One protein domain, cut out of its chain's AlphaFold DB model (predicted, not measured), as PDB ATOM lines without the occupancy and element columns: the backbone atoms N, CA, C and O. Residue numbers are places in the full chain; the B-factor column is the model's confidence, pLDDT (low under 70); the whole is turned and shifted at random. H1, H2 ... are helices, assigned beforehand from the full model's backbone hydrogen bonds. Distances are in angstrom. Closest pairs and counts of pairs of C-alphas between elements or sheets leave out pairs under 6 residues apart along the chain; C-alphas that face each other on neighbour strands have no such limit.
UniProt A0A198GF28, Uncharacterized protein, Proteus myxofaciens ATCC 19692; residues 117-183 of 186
ATOM      1  N   GLN A 117     114.901 146.287 170.881       90.25
ATOM      2  CA  GLN A 117     115.476 147.242 169.927       90.25
ATOM      3  C   GLN A 117     114.974 147.017 168.496       90.25
ATOM      4  O   GLN A 117     114.648 147.980 167.802       90.25
ATOM      5  N   MET A 118     114.833 145.765 168.058       93.12
ATOM      6  CA  MET A 118     114.255 145.437 166.753       93.12
ATOM      7  C   MET A 118     112.803 145.905 166.646       93.12
ATOM      8  O   MET A 118     112.366 146.297 165.566       93.12
ATOM      9  N   GLY A 119     112.061 145.946 167.756       94.69
ATOM     10  CA  GLY A 119     110.752 146.592 167.812       94.69
ATOM     11  C   GLY A 119     110.807 148.076 167.429       94.69
ATOM     12  O   GLY A 119     109.984 148.532 166.636       94.69
ATOM     13  N   LEU A 120     111.797 148.820 167.935       94.38
ATOM     14  CA  LEU A 120     112.008 150.234 167.592       94.38
ATOM     15  C   LEU A 120     112.456 150.402 166.136       94.38
ATOM     16  O   LEU A 120     111.915 151.240 165.419       94.38
ATOM     17  N   VAL A 121     113.389 149.568 165.676       95.00
ATOM     18  CA  VAL A 121     113.844 149.558 164.277       95.00
ATOM     19  C   VAL A 121     112.670 149.308 163.328       95.00
ATOM     20  O   VAL A 121     112.472 150.058 162.376       95.00
ATOM     21  N   ASN A 122     111.828 148.314 163.622       95.12
ATOM     22  CA  ASN A 122     110.649 148.001 162.817       95.12
ATOM     23  C   ASN A 122     109.613 149.132 162.820       95.12
ATOM     24  O   ASN A 122     108.981 149.367 161.792       95.12
ATOM     25  N   LYS A 123     109.424 149.835 163.946       95.25
ATOM     26  CA  LYS A 123     108.575 151.037 163.992       95.25
ATOM     27  C   LYS A 123     109.113 152.118 163.054       95.25
ATOM     28  O   LYS A 123     108.347 152.650 162.253       95.25
ATOM     29  N   PHE A 124     110.416 152.385 163.115       95.31
ATOM     30  CA  PHE A 124     111.060 153.404 162.293       95.31
ATOM     31  C   PHE A 124     110.991 153.092 160.797       95.31
ATOM     32  O   PHE A 124     110.534 153.920 160.017       95.31
ATOM     33  N   ILE A 125     111.347 151.869 160.399       92.56
ATOM     34  CA  ILE A 125     111.316 151.442 158.990       92.56
ATOM     35  C   ILE A 125     109.887 151.467 158.417       92.56
ATOM     36  O   ILE A 125     109.707 151.691 157.223       92.56
ATOM     37  N   LYS A 126     108.854 151.296 159.254       94.06
ATOM     38  CA  LYS A 126     107.438 151.435 158.862       94.06
ATOM     39  C   LYS A 126     106.943 152.890 158.797       94.06
ATOM     40  O   LYS A 126     105.760 153.103 158.552       94.06
ATOM     41  N   GLY A 127     107.817 153.874 159.017       91.62
ATOM     42  CA  GLY A 127     107.520 155.306 158.900       91.62
ATOM     43  C   GLY A 127     107.215 156.027 160.218       91.62
ATOM     44  O   GLY A 127     106.916 157.218 160.201       91.62
ATOM     45  N   SER A 128     107.280 155.354 161.373       93.12
ATOM     46  CA  SER A 128     107.094 156.018 162.671       93.12
ATOM     47  C   SER A 128     108.390 156.674 163.145       93.12
ATOM     48  O   SER A 128     109.340 155.983 163.501       93.12
ATOM     49  N   HIS A 129     108.403 158.002 163.259       89.75
ATOM     50  CA  HIS A 129     109.558 158.755 163.771       89.75
ATOM     51  C   HIS A 129     109.594 158.887 165.305       89.75
ATOM     52  O   HIS A 129     110.580 159.396 165.839       89.75
ATOM     53  N   ASP A 130     108.566 158.390 166.006       93.31
ATOM     54  CA  ASP A 130     108.512 158.276 167.473       93.31
ATOM     55  C   ASP A 130     109.385 157.109 167.974       93.31
ATOM     56  O   ASP A 130     108.919 156.057 168.420       93.31
ATOM     57  N   VAL A 131     110.691 157.267 167.783       93.12
ATOM     58  CA  VAL A 131     111.740 156.357 168.240       93.12
ATOM     59  C   VAL A 131     112.942 157.180 168.710       93.12
ATOM     60  O   VAL A 131     113.136 158.301 168.234       93.12
ATOM     61  N   PRO A 132     113.794 156.641 169.599       92.75
ATOM     62  CA  PRO A 132     115.016 157.325 170.010       92.75
ATOM     63  C   PRO A 132     115.920 157.665 168.817       92.75
ATOM     64  O   PRO A 132     116.062 156.858 167.896       92.75
ATOM     65  N   ASP A 133     116.620 158.802 168.865       91.19
ATOM     66  CA  ASP A 133     117.535 159.220 167.787       91.19
ATOM     67  C   ASP A 133     118.646 158.201 167.530       91.19
ATOM     68  O   ASP A 133     119.052 157.974 166.394       91.19
ATOM     69  N   PHE A 134     119.067 157.488 168.575       88.69
ATOM     70  CA  PHE A 134     119.988 156.366 168.443       88.69
ATOM     71  C   PHE A 134     119.455 155.264 167.507       88.69
ATOM     72  O   PHE A 134     120.218 154.716 166.716       88.69
ATOM     73  N   THR A 135     118.155 154.955 167.546       92.56
ATOM     74  CA  THR A 135     117.532 153.992 166.623       92.56
ATOM     75  C   THR A 135     117.559 154.519 165.190       92.56
ATOM     76  O   THR A 135     117.922 153.774 164.281       92.56
ATOM     77  N   LYS A 136     117.233 155.802 164.986       93.38
ATOM     78  CA  LYS A 136     117.296 156.451 163.665       93.38
ATOM     79  C   LYS A 136     118.713 156.380 163.089       93.38
ATOM     80  O   LYS A 136     118.899 155.988 161.939       93.38
ATOM     81  N   MET A 137     119.710 156.678 163.923       89.81
ATOM     82  CA  MET A 137     121.127 156.635 163.568       89.81
ATOM     83  C   MET A 137     121.603 155.218 163.228       89.81
ATOM     84  O   MET A 137     122.340 155.054 162.260       89.81
ATOM     85  N   ILE A 138     121.153 154.190 163.962       90.81
ATOM     86  CA  ILE A 138     121.437 152.789 163.614       90.81
ATOM     87  C   ILE A 138     120.894 152.468 162.223       90.81
ATOM     88  O   ILE A 138     121.640 151.961 161.394       90.81
ATOM     89  N   VAL A 139     119.622 152.777 161.948       93.19
ATOM     90  CA  VAL A 139     119.012 152.455 160.648       93.19
ATOM     91  C   VAL A 139     119.705 153.201 159.510       93.19
ATOM     92  O   VAL A 139     120.002 152.594 158.480       93.19
ATOM     93  N   LEU A 140     120.028 154.481 159.709       91.81
ATOM     94  CA  LEU A 140     120.808 155.269 158.757       91.81
ATOM     95  C   LEU A 140     122.174 154.626 158.481       91.81
ATOM     96  O   LEU A 140     122.515 154.380 157.324       91.81
ATOM     97  N   ALA A 141     122.929 154.293 159.530       89.69
ATOM     98  CA  ALA A 141     124.236 153.657 159.397       89.69
ATOM     99  C   ALA A 141     124.142 152.304 158.677       89.69
ATOM    100  O   ALA A 141     124.913 152.047 157.754       89.69
ATOM    101  N   THR A 142     123.166 151.460 159.031       90.06
ATOM    102  CA  THR A 142     122.945 150.164 158.376       90.06
ATOM    103  C   THR A 142     122.610 150.325 156.896       90.06
ATOM    104  O   THR A 142     123.152 149.587 156.077       90.06
ATOM    105  N   LYS A 143     121.778 151.306 156.525       90.38
ATOM    106  CA  LYS A 143     121.433 151.574 155.122       90.38
ATOM    107  C   LYS A 143     122.652 151.996 154.299       90.38
ATOM    108  O   LYS A 143     122.868 151.481 153.202       90.38
ATOM    109  N   ILE A 144     123.476 152.890 154.847       90.06
ATOM    110  CA  ILE A 144     124.715 153.345 154.202       90.06
ATOM    111  C   ILE A 144     125.700 152.178 154.044       90.06
ATOM    112  O   ILE A 144     126.288 152.001 152.974       90.06
ATOM    113  N   MET A 145     125.872 151.369 155.093       88.81
ATOM    114  CA  MET A 145     126.741 150.191 155.059       88.81
ATOM    115  C   MET A 145     126.257 149.170 154.030       88.81
ATOM    116  O   MET A 145     127.071 148.683 153.247       88.81
ATOM    117  N   GLY A 146     124.949 148.906 153.970       88.94
ATOM    118  CA  GLY A 146     124.333 148.040 152.963       88.94
ATOM    119  C   GLY A 146     124.661 148.508 151.547       88.94
ATOM    120  O   GLY A 146     125.294 147.777 150.793       88.94
ATOM    121  N   LYS A 147     124.392 149.775 151.208       87.88
ATOM    122  CA  LYS A 147     124.743 150.317 149.880       87.88
ATOM    123  C   LYS A 147     126.235 150.222 149.558       87.88
ATOM    124  O   LYS A 147     126.607 149.905 148.433       87.88
ATOM    125  N   THR A 148     127.089 150.503 150.536       86.81
ATOM    126  CA  THR A 148     128.544 150.540 150.337       86.81
ATOM    127  C   THR A 148     129.136 149.146 150.130       86.81
ATOM    128  O   THR A 148     130.110 149.002 149.401       86.81
ATOM    129  N   THR A 149     128.539 148.125 150.743       87.62
ATOM    130  CA  THR A 149     129.018 146.732 150.707       87.62
ATOM    131  C   THR A 149     128.203 145.832 149.776       87.62
ATOM    132  O   THR A 149     128.412 144.616 149.763       87.62
ATOM    133  N   ASN A 150     127.272 146.414 149.008       89.25
ATOM    134  CA  ASN A 150     126.265 145.699 148.223       89.25
ATOM    135  C   ASN A 150     125.502 144.673 149.082       89.25
ATOM    136  O   ASN A 150     125.620 143.466 148.882       89.25
ATOM    137  N   ASP A 151     124.801 145.164 150.100       89.12
ATOM    138  CA  ASP A 151     124.094 144.390 151.124       89.12
ATOM    139  C   ASP A 151     124.974 143.307 151.760       89.12
ATOM    140  O   ASP A 151     124.582 142.154 151.923       89.12
ATOM    141  N   PHE A 152     126.202 143.697 152.112       89.44
ATOM    142  CA  PHE A 152     127.228 142.853 152.724       89.44
ATOM    143  C   PHE A 152     127.703 141.670 151.868       89.44
ATOM    144  O   PHE A 152     128.511 140.875 152.340       89.44
ATOM    145  N   THR A 153     127.299 141.569 150.596       89.38
ATOM    146  CA  THR A 153     127.773 140.507 149.683       89.38
ATOM    147  C   THR A 153     129.261 140.619 149.358       89.38
ATOM    148  O   THR A 153     129.906 139.619 149.056       89.38
ATOM    149  N   GLN A 154     129.831 141.822 149.455       86.88
ATOM    150  CA  GLN A 154     131.272 142.045 149.303       86.88
ATOM    151  C   GLN A 154     132.071 141.615 150.541       86.88
ATOM    152  O   GLN A 154     133.298 141.526 150.489       86.88
ATOM    153  N   CYS A 155     131.400 141.340 151.661       86.62
ATOM    154  CA  CYS A 155     132.051 140.870 152.869       86.62
ATOM    155  C   CYS A 155     132.167 139.346 152.849       86.62
ATOM    156  O   CYS A 155     131.170 138.634 152.802       86.62
ATOM    157  N   LYS A 156     133.403 138.841 152.954       87.06
ATOM    158  CA  LYS A 156     133.662 137.402 153.132       87.06
ATOM    159  C   LYS A 156     132.940 136.855 154.370       87.06
ATOM    160  O   LYS A 156     132.385 135.765 154.331       87.06
ATOM    161  N   GLU A 157     132.957 137.634 155.449       87.81
ATOM    162  CA  GLU A 157     132.212 137.405 156.685       87.81
ATOM    163  C   GLU A 157     131.752 138.757 157.242       87.81
ATOM    164  O   GLU A 157     132.490 139.746 157.176       87.81
ATOM    165  N   ILE A 158     130.551 138.806 157.824       86.19
ATOM    166  CA  ILE A 158     130.043 140.008 158.496       86.19
ATOM    167  C   ILE A 158     130.689 140.087 159.882       86.19
ATOM    168  O   ILE A 158     130.184 139.550 160.866       86.19
ATOM    169  N   ASN A 159     131.848 140.734 159.939       87.38
ATOM    170  CA  ASN A 159     132.637 140.929 161.149       87.38
ATOM    171  C   ASN A 159     133.086 142.394 161.289       87.38
ATOM    172  O   ASN A 159     132.788 143.245 160.447       87.38
ATOM    173  N   SER A 160     133.817 142.706 162.362       87.38
ATOM    174  CA  SER A 160     134.304 144.066 162.626       87.38
ATOM    175  C   SER A 160     135.183 144.618 161.504       87.38
ATOM    176  O   SER A 160     135.144 145.818 161.249       87.38
ATOM    177  N   GLN A 161     135.937 143.766 160.805       89.19
ATOM    178  CA  GLN A 161     136.779 144.192 159.692       89.19
ATOM    179  C   GLN A 161     135.934 144.687 158.513       89.19
ATOM    180  O   GLN A 161     136.142 145.807 158.055       89.19
ATOM    181  N   CYS A 162     134.931 143.908 158.093       89.31
ATOM    182  CA  CYS A 162     133.962 144.310 157.065       89.31
ATOM    183  C   CYS A 162     133.286 145.646 157.419       89.31
ATOM    184  O   CYS A 162     133.232 146.554 156.591       89.31
ATOM    185  N   LEU A 163     132.827 145.800 158.668       87.88
ATOM    186  CA  LEU A 163     132.180 147.034 159.125       87.88
ATOM    187  C   LEU A 163     133.135 148.235 159.111       87.88
ATOM    188  O   LEU A 163     132.746 149.319 158.681       87.88
ATOM    189  N   ASN A 164     134.382 148.049 159.543       88.00
ATOM    190  CA  ASN A 164     135.395 149.105 159.541       88.00
ATOM    191  C   ASN A 164     135.762 149.539 158.121       88.00
ATOM    192  O   ASN A 164     135.930 150.729 157.864       88.00
ATOM    193  N   ASP A 165     135.888 148.592 157.197       87.62
ATOM    194  CA  ASP A 165     136.212 148.893 155.805       87.62
ATOM    195  C   ASP A 165     135.041 149.582 155.097       87.62
ATOM    196  O   ASP A 165     135.250 150.584 154.412       87.62
ATOM    197  N   ALA A 166     133.804 149.146 155.359       86.38
ATOM    198  CA  ALA A 166     132.604 149.848 154.912       86.38
ATOM    199  C   ALA A 166     132.552 151.284 155.455       86.38
ATOM    200  O   ALA A 166     132.284 152.217 154.702       86.38
ATOM    201  N   ALA A 167     132.864 151.474 156.743       86.62
ATOM    202  CA  ALA A 167     132.854 152.783 157.392       86.62
ATOM    203  C   ALA A 167     133.851 153.773 156.767       86.62
ATOM    204  O   ALA A 167     133.536 154.954 156.651       86.62
ATOM    205  N   LYS A 168     135.021 153.311 156.301       86.62
ATOM    206  CA  LYS A 168     136.011 154.166 155.610       86.62
ATOM    207  C   LYS A 168     135.503 154.726 154.281       86.62
ATOM    208  O   LYS A 168     135.984 155.761 153.834       86.62
ATOM    209  N   ALA A 169     134.564 154.038 153.635       82.25
ATOM    210  CA  ALA A 169     133.981 154.452 152.361       82.25
ATOM    211  C   ALA A 169     132.742 155.362 152.522       82.25
ATOM    212  O   ALA A 169     132.168 155.817 151.518       82.25
ATOM    213  N   ILE A 170     132.343 155.644 153.770       84.06
ATOM    214  CA  ILE A 170     131.299 156.609 154.121       84.06
ATOM    215  C   ILE A 170     131.887 158.021 154.064       84.06
ATOM    216  O   ILE A 170     132.938 158.296 154.635       84.06
ATOM    217  N   ASN A 171     131.188 158.930 153.387       85.81
ATOM    218  CA  ASN A 171     131.516 160.352 153.344       85.81
ATOM    219  C   ASN A 171     130.288 161.194 153.735       85.81
ATOM    220  O   ASN A 171     129.169 160.679 153.814       85.81
ATOM    221  N   SER A 172     130.501 162.488 153.993       84.31
ATOM    222  CA  SER A 172     129.444 163.405 154.442       84.31
ATOM    223  C   SER A 172     128.295 163.528 153.438       84.31
ATOM    224  O   SER A 172     127.142 163.618 153.847       84.31
ATOM    225  N   GLU A 173     128.589 163.480 152.140       87.38
ATOM    226  CA  GLU A 173     127.593 163.564 151.070       87.38
ATOM    227  C   GLU A 173     126.624 162.372 151.096       87.38
ATOM    228  O   GLU A 173     125.414 162.569 151.211       87.38
ATOM    229  N   LYS A 174     127.145 161.137 151.110       84.31
ATOM    230  CA  LYS A 174     126.337 159.908 151.214       84.31
ATOM    231  C   LYS A 174     125.521 159.870 152.505       84.31
ATOM    232  O   LYS A 174     124.387 159.400 152.503       84.31
ATOM    233  N   MET A 175     126.086 160.362 153.611       85.56
ATOM    234  CA  MET A 175     125.357 160.469 154.879       85.56
ATOM    235  C   MET A 175     124.171 161.433 154.767       85.56
ATOM    236  O   MET A 175     123.065 161.076 155.166       85.56
ATOM    237  N   GLN A 176     124.384 162.624 154.196       90.56
ATOM    238  CA  GLN A 176     123.336 163.629 153.995       90.56
ATOM    239  C   GLN A 176     122.238 163.164 153.040       90.56
ATOM    240  O   GLN A 176     121.062 163.428 153.292       90.56
ATOM    241  N   GLU A 177     122.597 162.468 151.961       91.00
ATOM    242  CA  GLU A 177     121.632 161.899 151.022       91.00
ATOM    243  C   GLU A 177     120.717 160.880 151.717       91.00
ATOM    244  O   GLU A 177     119.491 161.002 151.671       91.00
ATOM    245  N   GLU A 178     121.294 159.912 152.430       90.56
ATOM    246  CA  GLU A 178     120.511 158.856 153.074       90.56
ATOM    247  C   GLU A 178     119.679 159.350 154.254       90.56
ATOM    248  O   GLU A 178     118.558 158.877 154.465       90.56
ATOM    249  N   ALA A 179     120.188 160.329 154.998       91.38
ATOM    250  CA  ALA A 179     119.453 160.922 156.102       91.38
ATOM    251  C   ALA A 179     118.221 161.690 155.623       91.38
ATOM    252  O   ALA A 179     117.163 161.567 156.234       91.38
ATOM    253  N   LYS A 180     118.312 162.396 154.485       91.75
ATOM    254  CA  LYS A 180     117.144 163.026 153.847       91.75
ATOM    255  C   LYS A 180     116.095 161.988 153.458       91.75
ATOM    256  O   LYS A 180     114.918 162.195 153.731       91.75
ATOM    257  N   ILE A 181     116.509 160.860 152.874       89.12
ATOM    258  CA  ILE A 181     115.578 159.787 152.479       89.12
ATOM    259  C   ILE A 181     114.873 159.184 153.702       89.12
ATOM    260  O   ILE A 181     113.695 158.844 153.629       89.12
ATOM    261  N   LEU A 182     115.585 159.034 154.819       88.81
ATOM    262  CA  LEU A 182     115.042 158.466 156.055       88.81
ATOM    263  C   LEU A 182     114.425 159.509 156.999       88.81
ATOM    264  O   LEU A 182     113.973 159.131 158.077       88.81
ATOM    265  N   ASN A 183     114.414 160.792 156.622       88.75
ATOM    266  CA  ASN A 183     114.002 161.912 157.470       88.75
ATOM    267  C   ASN A 183     114.656 161.851 158.870       88.75
ATOM    268  O   ASN A 183     113.994 161.837 159.912       88.75
TER     269      ASN A 183
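Overview. This is residues 117 to 183 of the 186 residues of an uncharacterized protein of Proteus myxofaciens ATCC 19692 (UniProt A0A198GF28). One long helix, H2, runs through the middle like a bar, with a shorter helix near each of its ends, H1 at one and H3 at the other, both about perpendicular to it. The fourth helix, H4, folds back over the middle of H2 on the side away from H1, crossing it steeply. Residues 156 to 161, in the link from H2 to H3 and the first turn of H3, stick out from the body near the H3 end of the bar. The printed part has 67 residues with four named helices, in the order H1, H2, H3, H4, and no named strand; the class is all helix. It is compact, with a radius of gyration of the C-alphas of 12.5 A and spans of 35 by 26 by 16 A.

Arrangement. H2, residues 133 to 149, is the hub and touches the three other helices. H1, residues 117 to 125, touches H2 at residues 135 to 139 alone; the closest C-alphas are those of Val 121 and Thr 135, 6.2 A apart, and the lines of the two helices stand about perpendicular, at 74 degrees. H3, residues 160 to 168, touches H2 at residues 145 to 149 alone. Their closest C-alphas, those of Met 145 and Ala 166, are 5.9 A apart, and their lines are about perpendicular, at 89 degrees. H4, residues 172 to 182, touches H2 at residues 140 to 144 alone, with the C-alphas of Leu 140 and Ala 179 closest at 6.4 A. These two run opposite ways at a steep tilt of 63 degrees. The helix packing is mostly crossed, the touching helices standing at wide angles to each other. H1 and H3 are apart, H3 and H4 are apart, and H1 and H4 are only just apart, their closest C-alphas at 8.5 A. In H1, H2, H3 and H4 every O i to N i+4 pair is within hydrogen-bond range.

Along the chain. H2, with 17 residues the longest helix, measures 24.1 A from C-alpha 133 at (117.535, 159.220, 167.787) to C-alpha 149 at (129.018, 146.732, 150.707). H1 begins at C-alpha 117, (115.476, 147.242, 169.927), and measures 12.4 A to C-alpha 125. H3 measures 12.4 A from C-alpha 160 to C-alpha 168. H4 measures 15.3 A from C-alpha 172 to C-alpha 182 at (115.042, 158.466, 156.055).

Size, cuts and confidence. The two C-alphas farthest apart, those of Asp 130 and Lys 156, are 35.7 A apart. The link from H3 to H4 is tight, with 3 residues, and those from H1 to H2 and from H2 to H3 are short, with 7 and 10 residues. Residues 156 to 161, of which 160 and 161 belong to H3, stand free. The printed part has no cut. Its mean pLDDT is 89.7, and no printed residue is under 70.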